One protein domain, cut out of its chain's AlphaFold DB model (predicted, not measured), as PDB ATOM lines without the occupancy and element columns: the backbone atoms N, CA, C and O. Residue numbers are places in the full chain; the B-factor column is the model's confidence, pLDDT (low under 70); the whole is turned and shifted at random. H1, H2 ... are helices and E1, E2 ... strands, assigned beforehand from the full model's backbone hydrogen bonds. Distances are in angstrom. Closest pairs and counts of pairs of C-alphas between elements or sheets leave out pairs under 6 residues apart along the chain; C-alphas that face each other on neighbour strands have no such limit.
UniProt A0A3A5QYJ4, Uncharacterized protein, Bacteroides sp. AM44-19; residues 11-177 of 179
ATOM      1  N   PHE A  11     -24.009 -25.879 -33.619       94.19
ATOM      2  CA  PHE A  11     -22.925 -26.325 -34.498       94.19
ATOM      3  C   PHE A  11     -23.343 -26.245 -35.960       94.19
ATOM      4  O   PHE A  11     -24.096 -27.088 -36.453       94.19
ATOM      5  N   ARG A  12     -22.787 -25.274 -36.687       94.62
ATOM      6  CA  ARG A  12     -22.987 -25.152 -38.131       94.62
ATOM      7  C   ARG A  12     -21.886 -25.886 -38.884       94.62
ATOM      8  O   ARG A  12     -20.717 -25.520 -38.794       94.62
ATOM      9  N   VAL A  13     -22.248 -26.898 -39.667       94.62
ATOM     10  CA  VAL A  13     -21.305 -27.568 -40.575       94.62
ATOM     11  C   VAL A  13     -20.939 -26.618 -41.715       94.62
ATOM     12  O   VAL A  13     -21.810 -26.165 -42.452       94.62
ATOM     13  N   GLU A  14     -19.649 -26.328 -41.875       95.75
ATOM     14  CA  GLU A  14     -19.141 -25.508 -42.979       95.75
ATOM     15  C   GLU A  14     -18.807 -26.375 -44.192       95.75
ATOM     16  O   GLU A  14     -19.166 -26.052 -45.323       95.75
ATOM     17  N   LYS A  15     -18.072 -27.472 -43.967       96.75
ATOM     18  CA  LYS A  15     -17.603 -28.342 -45.046       96.75
ATOM     19  C   LYS A  15     -17.265 -29.737 -44.546       96.75
ATOM     20  O   LYS A  15     -16.613 -29.906 -43.516       96.75
ATOM     21  N   LEU A  16     -17.657 -30.728 -45.339       97.31
ATOM     22  CA  LEU A  16     -17.281 -32.124 -45.167       97.31
ATOM     23  C   LEU A  16     -16.145 -32.484 -46.129       97.31
ATOM     24  O   LEU A  16     -16.253 -32.290 -47.339       97.31
ATOM     25  N   TYR A  17     -15.089 -33.077 -45.587       97.69
ATOM     26  CA  TYR A  17     -13.944 -33.597 -46.316       97.69
ATOM     27  C   TYR A  17     -13.942 -35.112 -46.182       97.69
ATOM     28  O   TYR A  17     -13.921 -35.654 -45.077       97.69
ATOM     29  N   LYS A  18     -14.006 -35.809 -47.315       96.88
ATOM     30  CA  LYS A  18     -14.071 -37.270 -47.331       96.88
ATOM     31  C   LYS A  18     -12.701 -37.872 -47.602       96.88
ATOM     32  O   LYS A  18     -11.918 -37.316 -48.369       96.88
ATOM     33  N   ASN A  19     -12.464 -39.049 -47.032       95.81
ATOM     34  CA  ASN A  19     -11.313 -39.898 -47.339       95.81
ATOM     35  C   ASN A  19      -9.945 -39.202 -47.135       95.81
ATOM     36  O   ASN A  19      -8.977 -39.429 -47.872       95.81
ATOM     37  N   CYS A  20      -9.867 -38.335 -46.125       97.69
ATOM     38  CA  CYS A  20      -8.662 -37.628 -45.718       97.69
ATOM     39  C   CYS A  20      -7.594 -38.620 -45.248       97.69
ATOM     40  O   CYS A  20      -7.907 -39.619 -44.600       97.69
ATOM     41  N   GLN A  21      -6.331 -38.355 -45.587       97.31
ATOM     42  CA  GLN A  21      -5.225 -39.240 -45.230       97.31
ATOM     43  C   GLN A  21      -4.786 -38.990 -43.789       97.31
ATOM     44  O   GLN A  21      -4.396 -37.870 -43.453       97.31
ATOM     45  N   VAL A  22      -4.763 -40.037 -42.970       97.44
ATOM     46  CA  VAL A  22      -4.117 -39.994 -41.654       97.44
ATOM     47  C   VAL A  22      -2.609 -40.129 -41.854       97.44
ATOM     48  O   VAL A  22      -2.137 -41.053 -42.512       97.44
ATOM     49  N   LYS A  23      -1.848 -39.161 -41.344       96.50
ATOM     50  CA  LYS A  23      -0.384 -39.106 -41.451       96.50
ATOM     51  C   LYS A  23       0.293 -39.785 -40.272       96.50
ATOM     52  O   LYS A  23       1.256 -40.518 -40.470       96.50
ATOM     53  N   CYS A  24      -0.202 -39.541 -39.064       94.38
ATOM     54  CA  CYS A  24       0.273 -40.233 -37.878       94.38
ATOM     55  C   CYS A  24      -0.809 -40.304 -36.800       94.38
ATOM     56  O   CYS A  24      -1.733 -39.486 -36.759       94.38
ATOM     57  N   VAL A  25      -0.659 -41.289 -35.921       96.38
ATOM     58  CA  VAL A  25      -1.455 -41.444 -34.707       96.38
ATOM     59  C   VAL A  25      -0.498 -41.551 -33.527       96.38
ATOM     60  O   VAL A  25       0.446 -42.339 -33.566       96.38
ATOM     61  N   ARG A  26      -0.731 -40.741 -32.494       96.94
ATOM     62  CA  ARG A  26       0.037 -40.739 -31.244       96.94
ATOM     63  C   ARG A  26      -0.892 -40.921 -30.059       96.94
ATOM     64  O   ARG A  26      -2.033 -40.459 -30.088       96.94
ATOM     65  N   PHE A  27      -0.392 -41.566 -29.019       96.50
ATOM     66  CA  PHE A  27      -1.159 -41.933 -27.837       96.50
ATOM     67  C   PHE A  27      -0.570 -41.254 -26.614       96.50
ATOM     68  O   PHE A  27       0.645 -41.129 -26.501       96.50
ATOM     69  N   TYR A  28      -1.418 -40.825 -25.689       95.00
ATOM     70  CA  TYR A  28      -0.986 -40.096 -24.507       95.00
ATOM     71  C   TYR A  28      -1.710 -40.588 -23.264       95.00
ATOM     72  O   TYR A  28      -2.895 -40.935 -23.306       95.00
ATOM     73  N   LYS A  29      -0.989 -40.551 -22.147       93.75
ATOM     74  CA  LYS A  29      -1.521 -40.696 -20.797       93.75
ATOM     75  C   LYS A  29      -1.274 -39.404 -20.043       93.75
ATOM     76  O   LYS A  29      -0.133 -38.962 -19.951       93.75
ATOM     77  N   THR A  30      -2.330 -38.834 -19.493       90.81
ATOM     78  CA  THR A  30      -2.258 -37.684 -18.600       90.81
ATOM     79  C   THR A  30      -2.650 -38.124 -17.199       90.81
ATOM     80  O   THR A  30      -3.736 -38.676 -17.019       90.81
ATOM     81  N   GLU A  31      -1.789 -37.881 -16.216       88.88
ATOM     82  CA  GLU A  31      -2.108 -38.125 -14.807       88.88
ATOM     83  C   GLU A  31      -2.784 -36.887 -14.211       88.88
ATOM     84  O   GLU A  31      -2.268 -35.774 -14.294       88.88
ATOM     85  N   TYR A  32      -3.960 -37.079 -13.618       79.94
ATOM     86  CA  TYR A  32      -4.725 -36.035 -12.950       79.94
ATOM     87  C   TYR A  32      -5.180 -36.511 -11.575       79.94
ATOM     88  O   TYR A  32      -6.101 -37.325 -11.456       79.94
ATOM     89  N   TYR A  33      -4.536 -35.980 -10.536       79.06
ATOM     90  CA  TYR A  33      -4.688 -36.458  -9.163       79.06
ATOM     91  C   TYR A  33      -4.501 -37.988  -9.100       79.06
ATOM     92  O   TYR A  33      -3.458 -38.489  -9.502       79.06
ATOM     93  N   GLU A  34      -5.509 -38.732  -8.644       81.00
ATOM     94  CA  GLU A  34      -5.501 -40.199  -8.538       81.00
ATOM     95  C   GLU A  34      -6.094 -40.907  -9.775       81.00
ATOM     96  O   GLU A  34      -6.438 -42.089  -9.726       81.00
ATOM     97  N   LYS A  35      -6.290 -40.191 -10.891       85.69
ATOM     98  CA  LYS A  35      -6.918 -40.720 -12.111       85.69
ATOM     99  C   LYS A  35      -6.015 -40.530 -13.321       85.69
ATOM    100  O   LYS A  35      -5.384 -39.493 -13.480       85.69
ATOM    101  N   SER A  36      -6.064 -41.485 -14.243       88.56
ATOM    102  CA  SER A  36      -5.412 -41.358 -15.545       88.56
ATOM    103  C   SER A  36      -6.436 -41.070 -16.642       88.56
ATOM    104  O   SER A  36      -7.474 -41.730 -16.732       88.56
ATOM    105  N   LEU A  37      -6.122 -40.112 -17.510       89.75
ATOM    106  CA  LEU A  37      -6.849 -39.831 -18.743       89.75
ATOM    107  C   LEU A  37      -6.023 -40.304 -19.935       89.75
ATOM    108  O   LEU A  37      -4.866 -39.922 -20.090       89.75
ATOM    109  N   TYR A  38      -6.641 -41.086 -20.811       93.38
ATOM    110  CA  TYR A  38      -6.024 -41.509 -22.058       93.38
ATOM    111  C   TYR A  38      -6.542 -40.656 -23.209       93.38
ATOM    112  O   TYR A  38      -7.744 -40.391 -23.316       93.38
ATOM    113  N   THR A  39      -5.638 -40.226 -24.081       94.38
ATOM    114  CA  THR A  39      -6.003 -39.511 -25.303       94.38
ATOM    115  C   THR A  39      -5.222 -40.030 -26.497       94.38
ATOM    116  O   THR A  39      -4.176 -40.665 -26.368       94.38
ATOM    117  N   MET A  40      -5.753 -39.764 -27.681       95.75
ATOM    118  CA  MET A  40      -5.080 -40.011 -28.948       95.75
ATOM    119  C   MET A  40      -5.065 -38.719 -29.752       95.75
ATOM    120  O   MET A  40      -6.042 -37.972 -29.757       95.75
ATOM    121  N   ARG A  41      -3.975 -38.472 -30.469       96.19
ATOM    122  CA  ARG A  41      -3.879 -37.423 -31.479       96.19
ATOM    123  C   ARG A  41      -3.751 -38.066 -32.852       96.19
ATOM    124  O   ARG A  41      -2.862 -38.891 -33.048       96.19
ATOM    125  N   LYS A  42      -4.594 -37.658 -33.798       96.81
ATOM    126  CA  LYS A  42      -4.450 -37.983 -35.221       96.81
ATOM    127  C   LYS A  42      -4.012 -36.738 -35.978       96.81
ATOM    128  O   LYS A  42      -4.679 -35.707 -35.900       96.81
ATOM    129  N   GLU A  43      -2.925 -36.836 -36.730       97.69
ATOM    130  CA  GLU A  43      -2.569 -35.831 -37.731       97.69
ATOM    131  C   GLU A  43      -3.173 -36.233 -39.072       97.69
ATOM    132  O   GLU A  43      -2.935 -37.339 -39.562       97.69
ATOM    133  N   VAL A  44      -3.969 -35.348 -39.665       97.88
ATOM    134  CA  VAL A  44      -4.786 -35.652 -40.843       97.88
ATOM    135  C   VAL A  44      -4.533 -34.612 -41.921       97.88
ATOM    136  O   VAL A  44      -4.618 -33.413 -41.664       97.88
ATOM    137  N   LEU A  45      -4.239 -35.063 -43.138       97.69
ATOM    138  CA  LEU A  45      -4.135 -34.199 -44.306       97.69
ATOM    139  C   LEU A  45      -5.535 -33.922 -44.859       97.69
ATOM    140  O   LEU A  45      -6.174 -34.804 -45.441       97.69
ATOM    141  N   VAL A  46      -5.985 -32.686 -44.682       96.38
ATOM    142  CA  VAL A  46      -7.222 -32.151 -45.246       96.38
ATOM    143  C   VAL A  46      -6.842 -31.151 -46.331       96.38
ATOM    144  O   VAL A  46      -6.263 -30.103 -46.048       96.38
ATOM    145  N   GLU A  47      -7.143 -31.502 -47.584       92.81
ATOM    146  CA  GLU A  47      -6.657 -30.783 -48.768       92.81
ATOM    147  C   GLU A  47      -5.126 -30.623 -48.709       92.81
ATOM    148  O   GLU A  47      -4.405 -31.616 -48.782       92.81
ATOM    149  N   ASN A  48      -4.632 -29.398 -48.512       92.19
ATOM    150  CA  ASN A  48      -3.205 -29.072 -48.477       92.19
ATOM    151  C   ASN A  48      -2.697 -28.738 -47.064       92.19
ATOM    152  O   ASN A  48      -1.619 -28.163 -46.915       92.19
ATOM    153  N   LYS A  49      -3.477 -29.036 -46.017       95.38
ATOM    154  CA  LYS A  49      -3.150 -28.687 -44.628       95.38
ATOM    155  C   LYS A  49      -3.188 -29.917 -43.735       95.38
ATOM    156  O   LYS A  49      -4.103 -30.732 -43.826       95.38
ATOM    157  N   VAL A  50      -2.208 -30.030 -42.844       96.81
ATOM    158  CA  VAL A  50      -2.246 -31.020 -41.765       96.81
ATOM    159  C   VAL A  50      -2.967 -30.398 -40.580       96.81
ATOM    160  O   VAL A  50      -2.550 -29.357 -40.073       96.81
ATOM    161  N   ILE A  51      -4.053 -31.031 -40.152       96.12
ATOM    162  CA  ILE A  51      -4.767 -30.689 -38.924       96.12
ATOM    163  C   ILE A  51      -4.493 -31.746 -37.857       96.12
ATOM    164  O   ILE A  51      -4.203 -32.901 -38.170       96.12
ATOM    165  N   SER A  52      -4.601 -31.348 -36.594       95.62
ATOM    166  CA  SER A  52      -4.417 -32.223 -35.439       95.62
ATOM    167  C   SER A  52      -5.752 -32.401 -34.729       95.62
ATOM    168  O   SER A  52      -6.334 -31.427 -34.255       95.62
ATOM    169  N   LEU A  53      -6.237 -33.638 -34.670       96.06
ATOM    170  CA  LEU A  53      -7.479 -34.005 -33.996       96.06
ATOM    171  C   LEU A  53      -7.151 -34.760 -32.714       96.06
ATOM    172  O   LEU A  53      -6.414 -35.746 -32.744       96.06
ATOM    173  N   VAL A  54      -7.693 -34.296 -31.590       93.75
ATOM    174  CA  VAL A  54      -7.492 -34.915 -30.275       93.75
ATOM    175  C   VAL A  54      -8.759 -35.654 -29.863       93.75
ATOM    176  O   VAL A  54      -9.864 -35.129 -29.994       93.75
ATOM    177  N   TYR A  55      -8.570 -36.871 -29.362       95.06
ATOM    178  CA  TYR A  55      -9.619 -37.794 -28.955       95.06
ATOM    179  C   TYR A  55      -9.457 -38.118 -27.487       95.06
ATOM    180  O   TYR A  55      -8.400 -38.590 -27.062       95.06
ATOM    181  N   LYS A  56     -10.525 -37.937 -26.722       93.06
ATOM    182  CA  LYS A  56     -10.650 -38.503 -25.385       93.06
ATOM    183  C   LYS A  56     -10.974 -39.993 -25.471       93.06
ATOM    184  O   LYS A  56     -11.961 -40.379 -26.090       93.06
ATOM    185  N   ILE A  57     -10.189 -40.824 -24.792       91.62
ATOM    186  CA  ILE A  57     -10.422 -42.269 -24.690       91.62
ATOM    187  C   ILE A  57     -10.997 -42.557 -23.302       91.62
ATOM    188  O   ILE A  57     -10.364 -42.280 -22.284       91.62
ATOM    189  N   ARG A  58     -12.231 -43.074 -23.249       80.38
ATOM    190  CA  ARG A  58     -12.952 -43.281 -21.979       80.38
ATOM    191  C   ARG A  58     -12.467 -44.497 -21.203       80.38
ATOM    192  O   ARG A  58     -12.392 -44.416 -19.979       80.38
ATOM    193  N   LYS A  59     -12.185 -45.615 -21.875       83.06
ATOM    194  CA  LYS A  59     -11.769 -46.847 -21.200       83.06
ATOM    195  C   LYS A  59     -10.287 -47.098 -21.456       83.06
ATOM    196  O   LYS A  59      -9.878 -47.073 -22.614       83.06
ATOM    197  N   PRO A  60      -9.495 -47.409 -20.417       76.56
ATOM    198  CA  PRO A  60      -8.083 -47.736 -20.585       76.56
ATOM    199  C   PRO A  60      -7.849 -48.836 -21.626       76.56
ATOM    200  O   PRO A  60      -6.981 -48.688 -22.469       76.56
ATOM    201  N   ASN A  61      -8.675 -49.887 -21.648       84.81
ATOM    202  CA  ASN A  61      -8.512 -50.995 -22.599       84.81
ATOM    203  C   ASN A  61      -8.763 -50.598 -24.064       84.81
ATOM    204  O   ASN A  61      -8.230 -51.243 -24.966       84.81
ATOM    205  N   ASP A  62      -9.522 -49.528 -24.318       90.44
ATOM    206  CA  ASP A  62      -9.811 -49.082 -25.683       90.44
ATOM    207  C   ASP A  62      -8.537 -48.563 -26.370       90.44
ATOM    208  O   ASP A  62      -8.395 -48.715 -27.581       90.44
ATOM    209  N   ILE A  63      -7.571 -48.008 -25.618       91.94
ATOM    210  CA  ILE A  63      -6.332 -47.481 -26.216       91.94
ATOM    211  C   ILE A  63      -5.501 -48.582 -26.879       91.94
ATOM    212  O   ILE A  63      -4.933 -48.362 -27.945       91.94
ATOM    213  N   ILE A  64      -5.481 -49.777 -26.283       92.69
ATOM    214  CA  ILE A  64      -4.769 -50.942 -26.811       92.69
ATOM    215  C   ILE A  64      -5.465 -51.426 -28.086       92.69
ATOM    216  O   ILE A  64      -4.809 -51.655 -29.100       92.69
ATOM    217  N   GLY A  65      -6.800 -51.515 -28.075       93.06
ATOM    218  CA  GLY A  65      -7.578 -51.880 -29.263       93.06
ATOM    219  C   GLY A  65      -7.357 -50.915 -30.433       93.06
ATOM    220  O   GLY A  65      -7.119 -51.346 -31.561       93.06
ATOM    221  N   ILE A  66      -7.347 -49.608 -30.157       93.88
ATOM    222  CA  ILE A  66      -7.064 -48.571 -31.161       93.88
ATOM    223  C   ILE A  66      -5.617 -48.676 -31.665       93.88
ATOM    224  O   ILE A  66      -5.374 -48.554 -32.865       93.88
ATOM    225  N   ALA A  67      -4.651 -48.944 -30.784       94.12
ATOM    226  CA  ALA A  67      -3.259 -49.165 -31.169       94.12
ATOM    227  C   ALA A  67      -3.105 -50.361 -32.127       94.12
ATOM    228  O   ALA A  67      -2.381 -50.256 -33.122       94.12
ATOM    229  N   TYR A  68      -3.820 -51.467 -31.885       95.06
ATOM    230  CA  TYR A  68      -3.855 -52.610 -32.805       95.06
ATOM    231  C   TYR A  68      -4.467 -52.239 -34.159       95.06
ATOM    232  O   TYR A  68      -3.859 -52.524 -35.190       95.06
ATOM    233  N   ALA A  69      -5.614 -51.554 -34.168       93.81
ATOM    234  CA  ALA A  69      -6.262 -51.096 -35.400       93.81
ATOM    235  C   ALA A  69      -5.335 -50.182 -36.227       93.81
ATOM    236  O   ALA A  69      -5.200 -50.337 -37.441       93.81
ATOM    237  N   TYR A  70      -4.617 -49.266 -35.568       94.31
ATOM    238  CA  TYR A  70      -3.637 -48.414 -36.237       94.31
ATOM    239  C   TYR A  70      -2.483 -49.224 -36.843       94.31
ATOM    240  O   TYR A  70      -2.165 -49.040 -38.020       94.31
ATOM    241  N   LYS A  71      -1.888 -50.149 -36.073       94.19
ATOM    242  CA  LYS A  71      -0.802 -51.026 -36.546       94.19
ATOM    243  C   LYS A  71      -1.224 -51.877 -37.746       94.19
ATOM    244  O   LYS A  71      -0.408 -52.094 -38.639       94.19
ATOM    245  N   ASN A  72      -2.473 -52.331 -37.774       94.62
ATOM    246  CA  ASN A  72      -3.009 -53.174 -38.842       94.62
ATOM    247  C   ASN A  72      -3.447 -52.386 -40.088       94.62
ATOM    248  O   ASN A  72      -3.766 -52.989 -41.107       94.62
ATOM    249  N   GLY A  73      -3.411 -51.049 -40.044       92.25
ATOM    250  CA  GLY A  73      -3.754 -50.199 -41.185       92.25
ATOM    251  C   GLY A  73      -5.232 -49.810 -41.275       92.25
ATOM    252  O   GLY A  73      -5.631 -49.188 -42.258       92.25
ATOM    253  N   ASP A  74      -6.033 -50.068 -40.241       91.62
ATOM    254  CA  ASP A  74      -7.480 -49.799 -40.252       91.62
ATOM    255  C   ASP A  74      -7.810 -48.300 -40.136       91.62
ATOM    256  O   ASP A  74      -8.937 -47.870 -40.363       91.62
ATOM    257  N   MET A  75      -6.817 -47.475 -39.787       91.88
ATOM    258  CA  MET A  75      -6.984 -46.049 -39.482       91.88
ATOM    259  C   MET A  75      -6.287 -45.122 -40.489       91.88
ATOM    260  O   MET A  75      -5.953 -43.990 -40.155       91.88
ATOM    261  N   GLN A  76      -6.025 -45.583 -41.716       93.56
ATOM    262  CA  GLN A  76      -5.271 -44.813 -42.724       93.56
ATOM    263  C   GLN A  76      -6.080 -43.679 -43.371       93.56
ATOM    264  O   GLN A  76      -5.515 -42.737 -43.941       93.56
ATOM    265  N   ARG A  77      -7.410 -43.773 -43.315       95.69
ATOM    266  CA  ARG A  77      -8.342 -42.832 -43.937       95.69
ATOM    267  C   ARG A  77      -9.486 -42.508 -42.993       95.69
ATOM    268  O   ARG A  77      -9.913 -43.359 -42.221       95.69
ATOM    269  N   MET A  78      -9.997 -41.288 -43.089       96.44
ATOM    270  CA  MET A  78     -11.137 -40.832 -42.296       96.44
ATOM    271  C   MET A  78     -11.883 -39.695 -42.989       96.44
ATOM    272  O   MET A  78     -11.341 -39.042 -43.881       96.44
ATOM    273  N   ASN A  79     -13.122 -39.444 -42.576       97.31
ATOM    274  CA  ASN A  79     -13.848 -38.246 -42.986       97.31
ATOM    275  C   ASN A  79     -13.745 -37.195 -41.881       97.31
ATOM    276  O   ASN A  79     -13.787 -37.515 -40.693       97.31
ATOM    277  N   VAL A  80     -13.617 -35.936 -42.275       97.62
ATOM    278  CA  VAL A  80     -13.462 -34.805 -41.364       97.62
ATOM    279  C   VAL A  80     -14.493 -33.747 -41.709       97.62
ATOM    280  O   VAL A  80     -14.673 -33.391 -42.868       97.62
ATOM    281  N   CYS A  81     -15.144 -33.206 -40.695       96.88
ATOM    282  CA  CYS A  81     -16.006 -32.047 -40.793       96.88
ATOM    283  C   CYS A  81     -15.285 -30.820 -40.227       96.88
ATOM    284  O   CYS A  81     -14.704 -30.882 -39.143       96.88
ATOM    285  N   LYS A  82     -15.363 -29.699 -40.947       97.06
ATOM    286  CA  LYS A  82     -15.142 -28.370 -40.378       97.06
ATOM    287  C   LYS A  82     -16.498 -27.789 -40.005       97.06
ATOM    288  O   LYS A  82     -17.380 -27.707 -40.862       97.06
ATOM    289  N   CYS A  83     -16.658 -27.384 -38.758       95.81
ATOM    290  CA  CYS A  83     -17.846 -26.700 -38.273       95.81
ATOM    291  C   CYS A  83     -17.476 -25.426 -37.514       95.81
ATOM    292  O   CYS A  83     -16.348 -25.260 -37.050       95.81
ATOM    293  N   THR A  84     -18.444 -24.529 -37.390       96.94
ATOM    294  CA  THR A  84     -18.388 -23.388 -36.481       96.94
ATOM    295  C   THR A  84     -19.263 -23.711 -35.273       96.94
ATOM    296  O   THR A  84     -20.431 -24.062 -35.446       96.94
ATOM    297  N   ALA A  85     -18.716 -23.611 -34.062       95.62
ATOM    298  CA  ALA A  85     -19.516 -23.519 -32.846       95.62
ATOM    299  C   ALA A  85     -19.944 -22.062 -32.674       95.62
ATOM    300  O   ALA A  85     -19.078 -21.196 -32.569       95.62
ATOM    301  N   GLU A  86     -21.243 -21.799 -32.689       95.50
ATOM    302  CA  GLU A  86     -21.843 -20.478 -32.510       95.50
ATOM    303  C   GLU A  86     -22.482 -20.410 -31.121       95.50
ATOM    304  O   GLU A  86     -23.260 -21.283 -30.734       95.50
ATOM    305  N   PHE A  87     -22.106 -19.381 -30.372       92.62
ATOM    306  CA  PHE A  87     -22.510 -19.126 -28.998       92.62
ATOM    307  C   PHE A  87     -23.427 -17.900 -28.971       92.62
ATOM    308  O   PHE A  87     -23.246 -16.952 -29.739       92.62
ATOM    309  N   GLU A  88     -24.410 -17.914 -28.084       89.69
ATOM    310  CA  GLU A  88     -25.235 -16.763 -27.732       89.69
ATOM    311  C   GLU A  88     -24.385 -15.663 -27.089       89.69
ATOM    312  O   GLU A  88     -24.572 -14.485 -27.396       89.69
ATOM    313  N   ASN A  89     -23.427 -16.036 -26.230       88.56
ATOM    314  CA  ASN A  89     -22.569 -15.085 -25.522       88.56
ATOM    315  C   ASN A  89     -21.151 -15.003 -26.098       88.56
ATOM    316  O   ASN A  89     -20.571 -15.980 -26.576       88.56
ATOM    317  N   GLU A  90     -20.550 -13.818 -25.978       91.50
ATOM    318  CA  GLU A  90     -19.142 -13.610 -26.307       91.50
ATOM    319  C   GLU A  90     -18.209 -14.272 -25.280       91.50
ATOM    320  O   GLU A  90     -18.438 -14.271 -24.064       91.50
ATOM    321  N   PHE A  91     -17.083 -14.762 -25.779       92.06
ATOM    322  CA  PHE A  91     -15.961 -15.255 -24.999       92.06
ATOM    323  C   PHE A  91     -14.654 -14.652 -25.509       92.06
ATOM    324  O   PHE A  91     -14.530 -14.220 -26.658       92.06
ATOM    325  N   PHE A  92     -13.651 -14.664 -24.642       92.12
ATOM    326  CA  PHE A  92     -12.279 -14.336 -24.987       92.12
ATOM    327  C   PHE A  92     -11.523 -15.599 -25.374       92.12
ATOM    328  O   PHE A  92     -11.702 -16.658 -24.763       92.12
ATOM    329  N   ILE A  93     -10.662 -15.475 -26.376       91.25
ATOM    330  CA  ILE A  93      -9.811 -16.569 -26.843       91.25
ATOM    331  C   ILE A  93      -8.446 -16.438 -26.182       91.25
ATOM    332  O   ILE A  93      -7.856 -15.360 -26.168       91.25
ATOM    333  N   ARG A  94      -7.925 -17.542 -25.655       88.69
ATOM    334  CA  ARG A  94      -6.576 -17.631 -25.100       88.69
ATOM    335  C   ARG A  94      -5.728 -18.589 -25.918       88.69
ATOM    336  O   ARG A  94      -6.158 -19.687 -26.273       88.69
ATOM    337  N   ASP A  95      -4.489 -18.190 -26.175       80.88
ATOM    338  CA  ASP A  95      -3.493 -19.083 -26.754       80.88
ATOM    339  C   ASP A  95      -3.080 -20.127 -25.710       80.88
ATOM    340  O   ASP A  95      -2.633 -19.792 -24.618       80.88
ATOM    341  N   SER A  96      -3.175 -21.405 -26.071       74.38
ATOM    342  CA  SER A  96      -2.754 -22.536 -25.235       74.38
ATOM    343  C   SER A  96      -1.318 -22.458 -24.698       74.38
ATOM    344  O   SER A  96      -1.006 -23.118 -23.710       74.38
ATOM    345  N   LYS A  97      -0.437 -21.684 -25.343       73.00
ATOM    346  CA  LYS A  97       0.961 -21.488 -24.935       73.00
ATOM    347  C   LYS A  97       1.176 -20.232 -24.094       73.00
ATOM    348  O   LYS A  97       2.258 -20.075 -23.532       73.00
ATOM    349  N   LYS A  98       0.197 -19.326 -24.034       70.12
ATOM    350  CA  LYS A  98       0.317 -18.049 -23.329       70.12
ATOM    351  C   LYS A  98      -0.535 -18.041 -22.069       70.12
ATOM    352  O   LYS A  98      -1.652 -18.550 -22.009       70.12
ATOM    353  N   VAL A  99      -0.000 -17.390 -21.044       71.00
ATOM    354  CA  VAL A  99      -0.750 -17.146 -19.811       71.00
ATOM    355  C   VAL A  99      -1.786 -16.030 -20.019       71.00
ATOM    356  O   VAL A  99      -2.781 -16.008 -19.307       71.00
ATOM    357  N   SER A 100      -1.636 -15.153 -21.009       80.62
ATOM    358  CA  SER A 100      -2.609 -14.095 -21.306       80.62
ATOM    359  C   SER A 100      -3.587 -14.484 -22.426       80.62
ATOM    360  O   SER A 100      -3.236 -15.299 -23.288       80.62
ATOM    361  N   PRO A 101      -4.806 -13.905 -22.443       85.75
ATOM    362  CA  PRO A 101      -5.690 -13.956 -23.603       85.75
ATOM    363  C   PRO A 101      -4.999 -13.439 -24.868       85.75
ATOM    364  O   PRO A 101      -4.039 -12.671 -24.812       85.75
ATOM    365  N   SER A 102      -5.481 -13.892 -26.018       86.50
ATOM    366  CA  SER A 102      -4.988 -13.458 -27.317       86.50
ATOM    367  C   SER A 102      -5.414 -12.022 -27.600       86.50
ATOM    368  O   SER A 102      -6.559 -11.651 -27.348       86.50
ATOM    369  N   GLU A 103      -4.499 -11.246 -28.168       88.25
ATOM    370  CA  GLU A 103      -4.724  -9.874 -28.613       88.25
ATOM    371  C   GLU A 103      -4.744  -9.816 -30.142       88.25
ATOM    372  O   GLU A 103      -4.091 -10.623 -30.815       88.25
ATOM    373  N   ASP A 104      -5.520  -8.887 -30.688       85.50
ATOM    374  CA  ASP A 104      -5.484  -8.541 -32.101       85.50
ATOM    375  C   ASP A 104      -4.314  -7.587 -32.419       85.50
ATOM    376  O   ASP A 104      -3.492  -7.248 -31.569       85.50
ATOM    377  N   ASN A 105      -4.227  -7.134 -33.672       86.06
ATOM    378  CA  ASN A 105      -3.164  -6.226 -34.122       86.06
ATOM    379  C   ASN A 105      -3.259  -4.811 -33.516       86.06
ATOM    380  O   ASN A 105      -2.401  -3.977 -33.796       86.06
ATOM    381  N   THR A 106      -4.314  -4.525 -32.754       85.38
ATOM    382  CA  THR A 106      -4.540  -3.265 -32.036       85.38
ATOM    383  C   THR A 106      -4.326  -3.412 -30.530       85.38
ATOM    384  O   THR A 106      -4.681  -2.506 -29.783       85.38
ATOM    385  N   GLU A 107      -3.748  -4.540 -30.092       82.88
ATOM    386  CA  GLU A 107      -3.507  -4.878 -28.681       82.88
ATOM    387  C   GLU A 107      -4.808  -5.048 -27.870       82.88
ATOM    388  O   GLU A 107      -4.799  -5.063 -26.639       82.88
ATOM    389  N   MET A 108      -5.956  -5.209 -28.542       85.75
ATOM    390  CA  MET A 108      -7.226  -5.504 -27.882       85.75
ATOM    391  C   MET A 108      -7.435  -7.008 -27.765       85.75
ATOM    392  O   MET A 108      -7.187  -7.762 -28.706       85.75
ATOM    393  N   PHE A 109      -7.954  -7.465 -26.622       88.62
ATOM    394  CA  PHE A 109      -8.269  -8.879 -26.445       88.62
ATOM    395  C   PHE A 109      -9.327  -9.352 -27.445       88.62
ATOM    396  O   PHE A 109     -10.404  -8.762 -27.569       88.62
ATOM    397  N   ILE A 110      -9.035 -10.471 -28.108       89.31
ATOM    398  CA  ILE A 110      -9.912 -11.072 -29.105       89.31
ATOM    399  C   ILE A 110     -11.165 -11.597 -28.410       89.31
ATOM    400  O   ILE A 110     -11.108 -12.550 -27.625       89.31
ATOM    401  N   LYS A 111     -12.302 -10.994 -28.761       90.31
ATOM    402  CA  LYS A 111     -13.642 -11.467 -28.423       90.31
ATOM    403  C   LYS A 111     -14.284 -12.123 -29.630       90.31
ATOM    404  O   LYS A 111     -14.146 -11.645 -30.754       90.31
ATOM    405  N   SER A 112     -14.986 -13.216 -29.388       92.06
ATOM    406  CA  SER A 112     -15.765 -13.900 -30.407       92.06
ATOM    407  C   SER A 112     -16.985 -14.539 -29.769       92.06
ATOM    408  O   SER A 112     -16.960 -14.924 -28.606       92.06
ATOM    409  N   ASN A 113     -18.042 -14.689 -30.550       93.00
ATOM    410  CA  ASN A 113     -19.172 -15.560 -30.246       93.00
ATOM    411  C   ASN A 113     -19.134 -16.837 -31.102       93.00
ATOM    412  O   ASN A 113     -20.106 -17.578 -31.175       93.00
ATOM    413  N   SER A 114     -18.025 -17.092 -31.800       94.56
ATOM    414  CA  SER A 114     -17.877 -18.256 -32.666       94.56
ATOM    415  C   SER A 114     -16.473 -18.854 -32.621       94.56
ATOM    416  O   SER A 114     -15.472 -18.139 -32.514       94.56
ATOM    417  N   TYR A 115     -16.387 -20.184 -32.680       94.00
ATOM    418  CA  TYR A 115     -15.117 -20.908 -32.649       94.00
ATOM    419  C   TYR A 115     -15.065 -21.991 -33.736       94.00
ATOM    420  O   TYR A 115     -15.974 -22.823 -33.813       94.00
ATOM    421  N   PRO A 116     -14.021 -22.020 -34.586       95.06
ATOM    422  CA  PRO A 116     -13.881 -23.053 -35.604       95.06
ATOM    423  C   PRO A 116     -13.463 -24.385 -34.974       95.06
ATOM    424  O   PRO A 116     -12.511 -24.455 -34.199       95.06
ATOM    425  N   ILE A 117     -14.136 -25.461 -35.365       95.62
ATOM    426  CA  ILE A 117     -13.895 -26.818 -34.880       95.62
ATOM    427  C   ILE A 117     -13.668 -27.753 -36.062       95.62
ATOM    428  O   ILE A 117     -14.343 -27.689 -37.090       95.62
ATOM    429  N   TRP A 118     -12.712 -28.658 -35.887       97.06
ATOM    430  CA  TRP A 118     -12.500 -29.788 -36.777       97.06
ATOM    431  C   TRP A 118     -12.843 -31.067 -36.028       97.06
ATOM    432  O   TRP A 118     -12.338 -31.290 -34.929       97.06
ATOM    433  N   ALA A 119     -13.696 -31.903 -36.610       97.00
ATOM    434  CA  ALA A 119     -14.137 -33.145 -35.992       97.00
ATOM    435  C   ALA A 119     -14.116 -34.301 -36.995       97.00
ATOM    436  O   ALA A 119     -14.466 -34.132 -38.163       97.00
ATOM    437  N   GLU A 120     -13.733 -35.491 -36.547       97.06
ATOM    438  CA  GLU A 120     -13.939 -36.714 -37.315       97.06
ATOM    439  C   GLU A 120     -15.416 -37.078 -37.356       97.06
ATOM    440  O   GLU A 120     -16.138 -36.982 -36.359       97.06
ATOM    441  N   VAL A 121     -15.848 -37.533 -38.527       97.31
ATOM    442  CA  VAL A 121     -17.207 -38.010 -38.752       97.31
ATOM    443  C   VAL A 121     -17.199 -39.364 -39.448       97.31
ATOM    444  O   VAL A 121     -16.292 -39.688 -40.216       97.31
ATOM    445  N   TYR A 122     -18.245 -40.146 -39.226       95.88
ATOM    446  CA  TYR A 122     -18.500 -41.401 -39.927       95.88
ATOM    447  C   TYR A 122     -19.914 -41.395 -40.504       95.88
ATOM    448  O   TYR A 122     -20.786 -40.688 -40.007       95.88
ATOM    449  N   TYR A 123     -20.125 -42.148 -41.582       95.31
ATOM    450  CA  TYR A 123     -21.446 -42.325 -42.178       95.31
ATOM    451  C   TYR A 123     -22.029 -43.645 -41.682       95.31
ATOM    452  O   TYR A 123     -21.394 -44.684 -41.857       95.31
ATOM    453  N   ASP A 124     -23.206 -43.612 -41.065       95.31
ATOM    454  CA  ASP A 124     -23.861 -44.801 -40.499       95.31
ATOM    455  C   ASP A 124     -24.807 -45.514 -41.486       95.31
ATOM    456  O   ASP A 124     -25.477 -46.480 -41.128       95.31
ATOM    457  N   GLY A 125     -24.864 -45.039 -42.735       94.50
ATOM    458  CA  GLY A 125     -25.809 -45.500 -43.754       94.50
ATOM    459  C   GLY A 125     -27.014 -44.578 -43.949       94.50
ATOM    460  O   GLY A 125     -27.745 -44.749 -44.923       94.50
ATOM    461  N   LYS A 126     -27.216 -43.593 -43.066       95.50
ATOM    462  CA  LYS A 126     -28.274 -42.578 -43.170       95.50
ATOM    463  C   LYS A 126     -27.693 -41.176 -43.143       95.50
ATOM    464  O   LYS A 126     -27.936 -40.404 -44.070       95.50
ATOM    465  N   GLU A 127     -26.878 -40.874 -42.141       95.19
ATOM    466  CA  GLU A 127     -26.320 -39.544 -41.923       95.19
ATOM    467  C   GLU A 127     -24.872 -39.578 -41.425       95.19
ATOM    468  O   GLU A 127     -24.290 -40.630 -41.142       95.19
ATOM    469  N   TYR A 128     -24.250 -38.399 -41.403       95.00
ATOM    470  CA  TYR A 128     -22.914 -38.232 -40.848       95.00
ATOM    471  C   TYR A 128     -23.002 -37.946 -39.354       95.00
ATOM    472  O   TYR A 128     -23.612 -36.966 -38.940       95.00
ATOM    473  N   ASN A 129     -22.315 -38.766 -38.569       96.06
ATOM    474  CA  ASN A 129     -22.254 -38.672 -37.120       96.06
ATOM    475  C   ASN A 129     -20.838 -38.318 -36.665       96.06
ATOM    476  O   ASN A 129     -19.857 -38.743 -37.279       96.06
ATOM    477  N   TYR A 130     -20.719 -37.575 -35.567       95.94
ATOM    478  CA  TYR A 130     -19.421 -37.267 -34.965       95.94
ATOM    479  C   TYR A 130     -18.832 -38.483 -34.251       95.94
ATOM    480  O   TYR A 130     -19.536 -39.216 -33.552       95.94
ATOM    481  N   VAL A 131     -17.521 -38.679 -34.391       94.62
ATOM    482  CA  VAL A 131     -16.808 -39.714 -33.639       94.62
ATOM    483  C   VAL A 131     -16.672 -39.301 -32.177       94.62
ATOM    484  O   VAL A 131     -16.281 -38.180 -31.843       94.62
ATOM    485  N   TYR A 132     -16.985 -40.249 -31.298       91.56
ATOM    486  CA  TYR A 132     -16.884 -40.084 -29.857       91.56
ATOM    487  C   TYR A 132     -15.459 -39.689 -29.420       91.56
ATOM    488  O   TYR A 132     -14.467 -40.192 -29.948       91.56
ATOM    489  N   GLY A 133     -15.346 -38.791 -28.440       92.44
ATOM    490  CA  GLY A 133     -14.076 -38.305 -27.904       92.44
ATOM    491  C   GLY A 133     -13.458 -37.159 -28.707       92.44
ATOM    492  O   GLY A 133     -12.557 -36.501 -28.194       92.44
ATOM    493  N   ASN A 134     -13.941 -36.904 -29.926       95.75
ATOM    494  CA  ASN A 134     -13.560 -35.776 -30.780       95.75
ATOM    495  C   ASN A 134     -14.789 -34.980 -31.267       95.75
ATOM    496  O   ASN A 134     -14.683 -34.135 -32.154       95.75
ATOM    497  N   SER A 135     -15.965 -35.213 -30.681       95.25
ATOM    498  CA  SER A 135     -17.179 -34.486 -31.050       95.25
ATOM    499  C   SER A 135     -17.050 -32.978 -30.761       95.25
ATOM    500  O   SER A 135     -16.347 -32.595 -29.820       95.25
ATOM    501  N   PRO A 136     -17.717 -32.098 -31.534       95.12
ATOM    502  CA  PRO A 136     -17.646 -30.656 -31.302       95.12
ATOM    503  C   PRO A 136     -18.036 -30.234 -29.883       95.12
ATOM    504  O   PRO A 136     -17.377 -29.376 -29.302       95.12
ATOM    505  N   SER A 137     -19.044 -30.875 -29.288       92.88
ATOM    506  CA  SER A 137     -19.467 -30.606 -27.909       92.88
ATOM    507  C   SER A 137     -18.378 -30.931 -26.886       92.88
ATOM    508  O   SER A 137     -18.091 -30.103 -26.026       92.88
ATOM    509  N   GLU A 138     -17.716 -32.083 -27.007       91.94
ATOM    510  CA  GLU A 138     -16.612 -32.458 -26.112       91.94
ATOM    511  C   GLU A 138     -15.393 -31.543 -26.280       91.94
ATOM    512  O   GLU A 138     -14.708 -31.238 -25.301       91.94
ATOM    513  N   GLN A 139     -15.124 -31.075 -27.502       93.19
ATOM    514  CA  GLN A 139     -14.056 -30.106 -27.755       93.19
ATOM    515  C   GLN A 139     -14.364 -28.752 -27.105       93.19
ATOM    516  O   GLN A 139     -13.501 -28.200 -26.428       93.19
ATOM    517  N   VAL A 140     -15.590 -28.238 -27.241       93.38
ATOM    518  CA  VAL A 140     -16.016 -26.988 -26.583       93.38
ATOM    519  C   VAL A 140     -15.954 -27.109 -25.066       93.38
ATOM    520  O   VAL A 140     -15.400 -26.235 -24.398       93.38
ATOM    521  N   GLU A 141     -16.458 -28.214 -24.515       91.19
ATOM    522  CA  GLU A 141     -16.378 -28.495 -23.081       91.19
ATOM    523  C   GLU A 141     -14.924 -28.453 -22.597       91.19
ATOM    524  O   GLU A 141     -14.617 -27.817 -21.586       91.19
ATOM    525  N   TYR A 142     -14.013 -29.093 -23.335       89.00
ATOM    526  CA  TYR A 142     -12.586 -29.076 -23.032       89.00
ATOM    527  C   TYR A 142     -11.998 -27.663 -23.083       89.00
ATOM    528  O   TYR A 142     -11.264 -27.275 -22.173       89.00
ATOM    529  N   LEU A 143     -12.329 -26.884 -24.114       90.38
ATOM    530  CA  LEU A 143     -11.825 -25.525 -24.297       90.38
ATOM    531  C   LEU A 143     -12.203 -24.600 -23.128       90.38
ATOM    532  O   LEU A 143     -11.346 -23.862 -22.640       90.38
ATOM    533  N   PHE A 144     -13.438 -24.678 -22.624       90.19
ATOM    534  CA  PHE A 144     -13.845 -23.930 -21.427       90.19
ATOM    535  C   PHE A 144     -13.209 -24.480 -20.152       90.19
ATOM    536  O   PHE A 144     -12.674 -23.713 -19.359       90.19
ATOM    537  N   LYS A 145     -13.192 -25.806 -19.960       87.06
ATOM    538  CA  LYS A 145     -12.563 -26.427 -18.777       87.06
ATOM    539  C   LYS A 145     -11.074 -26.116 -18.656       87.06
ATOM    540  O   LYS A 145     -10.546 -26.096 -17.551       87.06
ATOM    541  N   LYS A 146     -10.393 -25.901 -19.781       85.69
ATOM    542  CA  LYS A 146      -8.980 -25.512 -19.829       85.69
ATOM    543  C   LYS A 146      -8.750 -24.008 -19.879       85.69
ATOM    544  O   LYS A 146      -7.601 -23.600 -20.023       85.69
ATOM    545  N   ASN A 147      -9.798 -23.197 -19.740       88.38
ATOM    546  CA  ASN A 147      -9.712 -21.737 -19.783       88.38
ATOM    547  C   ASN A 147      -9.054 -21.225 -21.081       88.38
ATOM    548  O   ASN A 147      -8.368 -20.202 -21.073       88.38
ATOM    549  N   LEU A 148      -9.230 -21.971 -22.181       90.00
ATOM    550  CA  LEU A 148      -8.823 -21.576 -23.533       90.00
ATOM    551  C   LEU A 148      -9.881 -20.684 -24.177       90.00
ATOM    552  O   LEU A 148      -9.544 -19.770 -24.926       90.00
ATOM    553  N   LEU A 149     -11.148 -20.932 -23.845       91.81
ATOM    554  CA  LEU A 149     -12.233 -19.976 -24.015       91.81
ATOM    555  C   LEU A 149     -12.639 -19.479 -22.632       91.81
ATOM    556  O   LEU A 149     -12.871 -20.279 -21.724       91.81
ATOM    557  N   ILE A 150     -12.694 -18.162 -22.466       90.88
ATOM    558  CA  ILE A 150     -13.006 -17.512 -21.192       90.88
ATOM    559  C   ILE A 150     -14.306 -16.741 -21.379       90.88
ATOM    560  O   ILE A 150     -14.372 -15.833 -22.204       90.88
ATOM    561  N   LYS A 151     -15.346 -17.095 -20.619       89.06
ATOM    562  CA  LYS A 151     -16.626 -16.379 -20.670       89.06
ATOM    563  C   LYS A 151     -16.426 -14.912 -20.284       89.06
ATOM    564  O   LYS A 151     -15.746 -14.620 -19.298       89.06
ATOM    565  N   ALA A 152     -17.034 -14.004 -21.040       86.75
ATOM    566  CA  ALA A 152     -17.079 -12.604 -20.651       86.75
ATOM    567  C   ALA A 152     -17.986 -12.410 -19.423       86.75
ATOM    568  O   ALA A 152     -19.025 -13.055 -19.292       86.75
ATOM    569  N   VAL A 153     -17.619 -11.482 -18.540       84.56
ATOM    570  CA  VAL A 153     -18.446 -11.030 -17.415       84.56
ATOM    571  C   VAL A 153     -18.834  -9.584 -17.699       84.56
ATOM    572  O   VAL A 153     -17.975  -8.709 -17.777       84.56
ATOM    573  N   ASN A 154     -20.127  -9.332 -17.923       83.88
ATOM    574  CA  ASN A 154     -20.642  -8.015 -18.331       83.88
ATOM    575  C   ASN A 154     -19.919  -7.436 -19.571       83.88
ATOM    576  O   ASN A 154     -19.597  -6.248 -19.620       83.88
ATOM    577  N   GLY A 155     -19.605  -8.290 -20.556       82.12
ATOM    578  CA  GLY A 155     -18.911  -7.906 -21.798       82.12
ATOM    579  C   GLY A 155     -17.412  -7.605 -21.643       82.12
ATOM    580  O   GLY A 155     -16.767  -7.164 -22.600       82.12
ATOM    581  N   ARG A 156     -16.849  -7.832 -20.448       86.06
ATOM    582  CA  ARG A 156     -15.436  -7.618 -20.120       86.06
ATOM    583  C   ARG A 156     -14.750  -8.925 -19.754       86.06
ATOM    584  O   ARG A 156     -15.398  -9.910 -19.397       86.06
ATOM    585  N   LEU A 157     -13.428  -8.922 -19.867       86.62
ATOM    586  CA  LEU A 157     -12.601 -10.013 -19.377       86.62
ATOM    587  C   LEU A 157     -12.742 -10.071 -17.845       86.62
ATOM    588  O   LEU A 157     -12.759  -9.008 -17.224       86.62
ATOM    589  N   PRO A 158     -12.870 -11.261 -17.236       86.06
ATOM    590  CA  PRO A 158     -12.881 -11.379 -15.781       86.06
ATOM    591  C   PRO A 158     -11.601 -10.800 -15.161       86.06
ATOM    592  O   PRO A 158     -10.516 -11.016 -15.701       86.06
ATOM    593  N   ASP A 159     -11.729 -10.117 -14.019       84.44
ATOM    594  CA  ASP A 159     -10.586  -9.530 -13.295       84.44
ATOM    595  C   ASP A 159      -9.572 -10.606 -12.868       84.44
ATOM    596  O   ASP A 159      -8.359 -10.407 -12.941       84.44
ATOM    597  N   GLU A 160     -10.073 -11.781 -12.478       85.19
ATOM    598  CA  GLU A 160      -9.269 -12.969 -12.210       85.19
ATOM    599  C   GLU A 160      -9.382 -13.952 -13.376       85.19
ATOM    600  O   GLU A 160     -10.409 -14.606 -13.575       85.19
ATOM    601  N   ILE A 161      -8.302 -14.079 -14.149       81.25
ATOM    602  CA  ILE A 161      -8.209 -15.054 -15.234       81.25
ATOM    603  C   ILE A 161      -7.725 -16.383 -14.648       81.25
ATOM    604  O   ILE A 161      -6.585 -16.455 -14.176       81.25
ATOM    605  N   PRO A 162      -8.524 -17.463 -14.715       79.31
ATOM    606  CA  PRO A 162      -8.092 -18.758 -14.212       79.31
ATOM    607  C   PRO A 162      -6.821 -19.241 -14.924       79.31
ATOM    608  O   PRO A 162      -6.639 -19.034 -16.131       79.31
ATOM    609  N   SER A 163      -5.922 -19.908 -14.203       81.38
ATOM    610  CA  SER A 163      -4.713 -20.478 -14.801       81.38
ATOM    611  C   SER A 163      -5.050 -21.620 -15.771       81.38
ATOM    612  O   SER A 163      -6.097 -22.268 -15.680       81.38
ATOM    613  N   ILE A 164      -4.164 -21.868 -16.742       81.31
ATOM    614  CA  ILE A 164      -4.215 -23.114 -17.513       81.31
ATOM    615  C   ILE A 164      -3.592 -24.189 -16.631       81.31
ATOM    616  O   ILE A 164      -2.392 -24.155 -16.355       81.31
ATOM    617  N   GLU A 165      -4.400 -25.150 -16.192       75.19
ATOM    618  CA  GLU A 165      -3.877 -26.302 -15.467       75.19
ATOM    619  C   GLU A 165      -3.039 -27.177 -16.406       75.19
ATOM    620  O   GLU A 165      -3.555 -27.754 -17.377       75.19
ATOM    621  N   SER A 166      -1.750 -27.289 -16.086       76.69
ATOM    622  CA  SER A 166      -0.835 -28.245 -16.698       76.69
ATOM    623  C   SER A 166      -0.837 -29.538 -15.893       76.69
ATOM    624  O   SER A 166      -0.696 -29.517 -14.672       76.69
ATOM    625  N   TYR A 167      -0.962 -30.662 -16.587       83.19
ATOM    626  CA  TYR A 167      -0.857 -31.994 -15.999       83.19
ATOM    627  C   TYR A 167       0.286 -32.747 -16.650       83.19
ATOM    628  O   TYR A 167       0.571 -32.535 -17.834       83.19
ATOM    629  N   ASP A 168       0.890 -33.658 -15.893       86.06
ATOM    630  CA  ASP A 168       1.918 -34.527 -16.438       86.06
ATOM    631  C   ASP A 168       1.307 -35.420 -17.523       86.06
ATOM    632  O   ASP A 168       0.388 -36.203 -17.272       86.06
ATOM    633  N   THR A 169       1.765 -35.224 -18.758       89.94
ATOM    634  CA  THR A 169       1.269 -35.923 -19.941       89.94
ATOM    635  C   THR A 169       2.433 -36.601 -20.631       89.94
ATOM    636  O   THR A 169       3.313 -35.943 -21.187       89.94
ATOM    637  N   LYS A 170       2.403 -37.931 -20.643       94.25
ATOM    638  CA  LYS A 170       3.405 -38.780 -21.278       94.25
ATOM    639  C   LYS A 170       2.868 -39.334 -22.596       94.25
ATOM    640  O   LYS A 170       1.744 -39.831 -22.654       94.25
ATOM    641  N   GLU A 171       3.689 -39.298 -23.645       96.25
ATOM    642  CA  GLU A 171       3.427 -40.057 -24.871       96.25
ATOM    643  C   GLU A 171       3.638 -41.556 -24.611       96.25
ATOM    644  O   GLU A 171       4.667 -41.966 -24.071       96.25
ATOM    645  N   LEU A 172       2.647 -42.366 -24.976       94.75
ATOM    646  CA  LEU A 172       2.717 -43.821 -24.943       94.75
ATOM    647  C   LEU A 172       3.118 -44.305 -26.329       94.75
ATOM    648  O   LEU A 172       2.387 -44.106 -27.305       94.75
ATOM    649  N   LEU A 173       4.280 -44.940 -26.429       94.81
ATOM    650  CA  LEU A 173       4.755 -45.428 -27.713       94.81
ATOM    651  C   LEU A 173       3.921 -46.629 -28.163       94.81
ATOM    652  O   LEU A 173       3.484 -47.457 -27.362       94.81
ATOM    653  N   LEU A 174       3.737 -46.764 -29.477       92.81
ATOM    654  CA  LEU A 174       2.936 -47.850 -30.047       92.81
ATOM    655  C   LEU A 174       3.442 -49.236 -29.610       92.81
ATOM    656  O   LEU A 174       2.658 -50.129 -29.324       92.81
ATOM    657  N   ASN A 175       4.759 -49.417 -29.519       92.19
ATOM    658  CA  ASN A 175       5.371 -50.660 -29.055       92.19
ATOM    659  C   ASN A 175       5.241 -50.891 -27.539       92.19
ATOM    660  O   ASN A 175       5.431 -52.019 -27.105       92.19
ATOM    661  N   GLU A 176       4.970 -49.865 -26.732       90.81
ATOM    662  CA  GLU A 176       4.672 -50.017 -25.301       90.81
ATOM    663  C   GLU A 176       3.225 -50.472 -25.093       90.81
ATOM    664  O   GLU A 176       2.967 -51.284 -24.215       90.81
ATOM    665  N   LEU A 177       2.303 -49.988 -25.932       91.19
ATOM    666  CA  LEU A 177       0.876 -50.327 -25.878       91.19
ATOM    667  C   LEU A 177       0.544 -51.743 -26.362       91.19
ATOM    668  O   LEU A 177      -0.527 -52.254 -26.052       91.19
TER     669      LEU A 177
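What this domain is: This is residues 11 to 177 of the 179 residues of an uncharacterized protein of Bacteroides sp. AM44-19 (UniProt A0A3A5QYJ4). A strongly twisted, curled sheet folds round H2, with two antiparallel meanders, E1 E2 E3 and E4 E5 E6, as its wings and the long strand E1 pairing into both. H1 packs on E1 and E2, small H3 sits beside H1, and two long links, residues 94 to 110 and 152 to 168, complete the outline. The printed part has 167 residues, with three named helices and eight named strands that hold 110 of them, and its class is mixed, helices and strands; along the chain come three strands, H1, three strands, H2, two strands and H3, and the strands form one branched sheet with the antiparallel neighbour pairs E1 and E2, E1 and E4, E1 and E8, E2 and E3, E4 and E5, E4 and E7, and E5 and E6. It is compact, with a radius of gyration of the C-alphas of 17.5 A and spans of 51 by 40 by 27 A.

How they stand to each other: Start with E1, residues 11 to 32, which bends by 130 degrees at residue 14. On one side of it lies E2, residues 35 to 46, a hairpin with N 28 and O 39 at 2.8 A. E3, residues 49 to 57, forms the next hairpin, with N 42 and O 53 at 2.8 A. H1, residues 60 to 72, is on the sheet over E1 and E2 at a height of 9.8 A, slantwise to the strands, only just, at 58 degrees to E1 on the local plane. On the other side of E1 lies E4, residues 77 to 93, with N 17 and O 80 at 2.8 A. E5, residues 111 to 123, forms a hairpin with E4, N 83 and O 117 at 2.9 A, and another with E6, residues 128 to 130, N 122 and O 129 at 2.9 A. The sheet curls round H2, residues 136 to 145, on the same face as H1; its closest C-alphas to E5 are Pro 136 and Ala 119, 6.4 A apart. E7, residues 149 to 151, pairs with E4 through N 92 and O 150, 2.8 A, and E8, residues 169 to 172, with E1 through N 29 and O 170, 2.9 A. H3, residues 174 to 177, touches residues 63 to 67 of H1, closest at the C-alphas of Leu 177 and Ile 64, 5.8 A. In H2 every O i to N i+4 pair is within hydrogen-bond range, in H1 8 of 9 are, and H3 is too short for such a pair.

Where its parts are: Find C-alpha 11 at (-22.925, -26.325, -34.498); from there E1 runs 29.8 A. E2 spans 34.2 A, E3 25.2 A, H1 19.7 A, E4 31.4 A, E5 34.7 A and H2 14.2 A. H3 ends at C-alpha 177, (0.876, -50.327, -25.878).

The domain as a whole: The C-alphas farthest apart are those of Asn 72 and Asn 154, 52.6 A. The printed part has no cut; the links E4 to E5 and E7 to E8 are long. Mean pLDDT of the printed part is 91.1, and no printed residue is under 70.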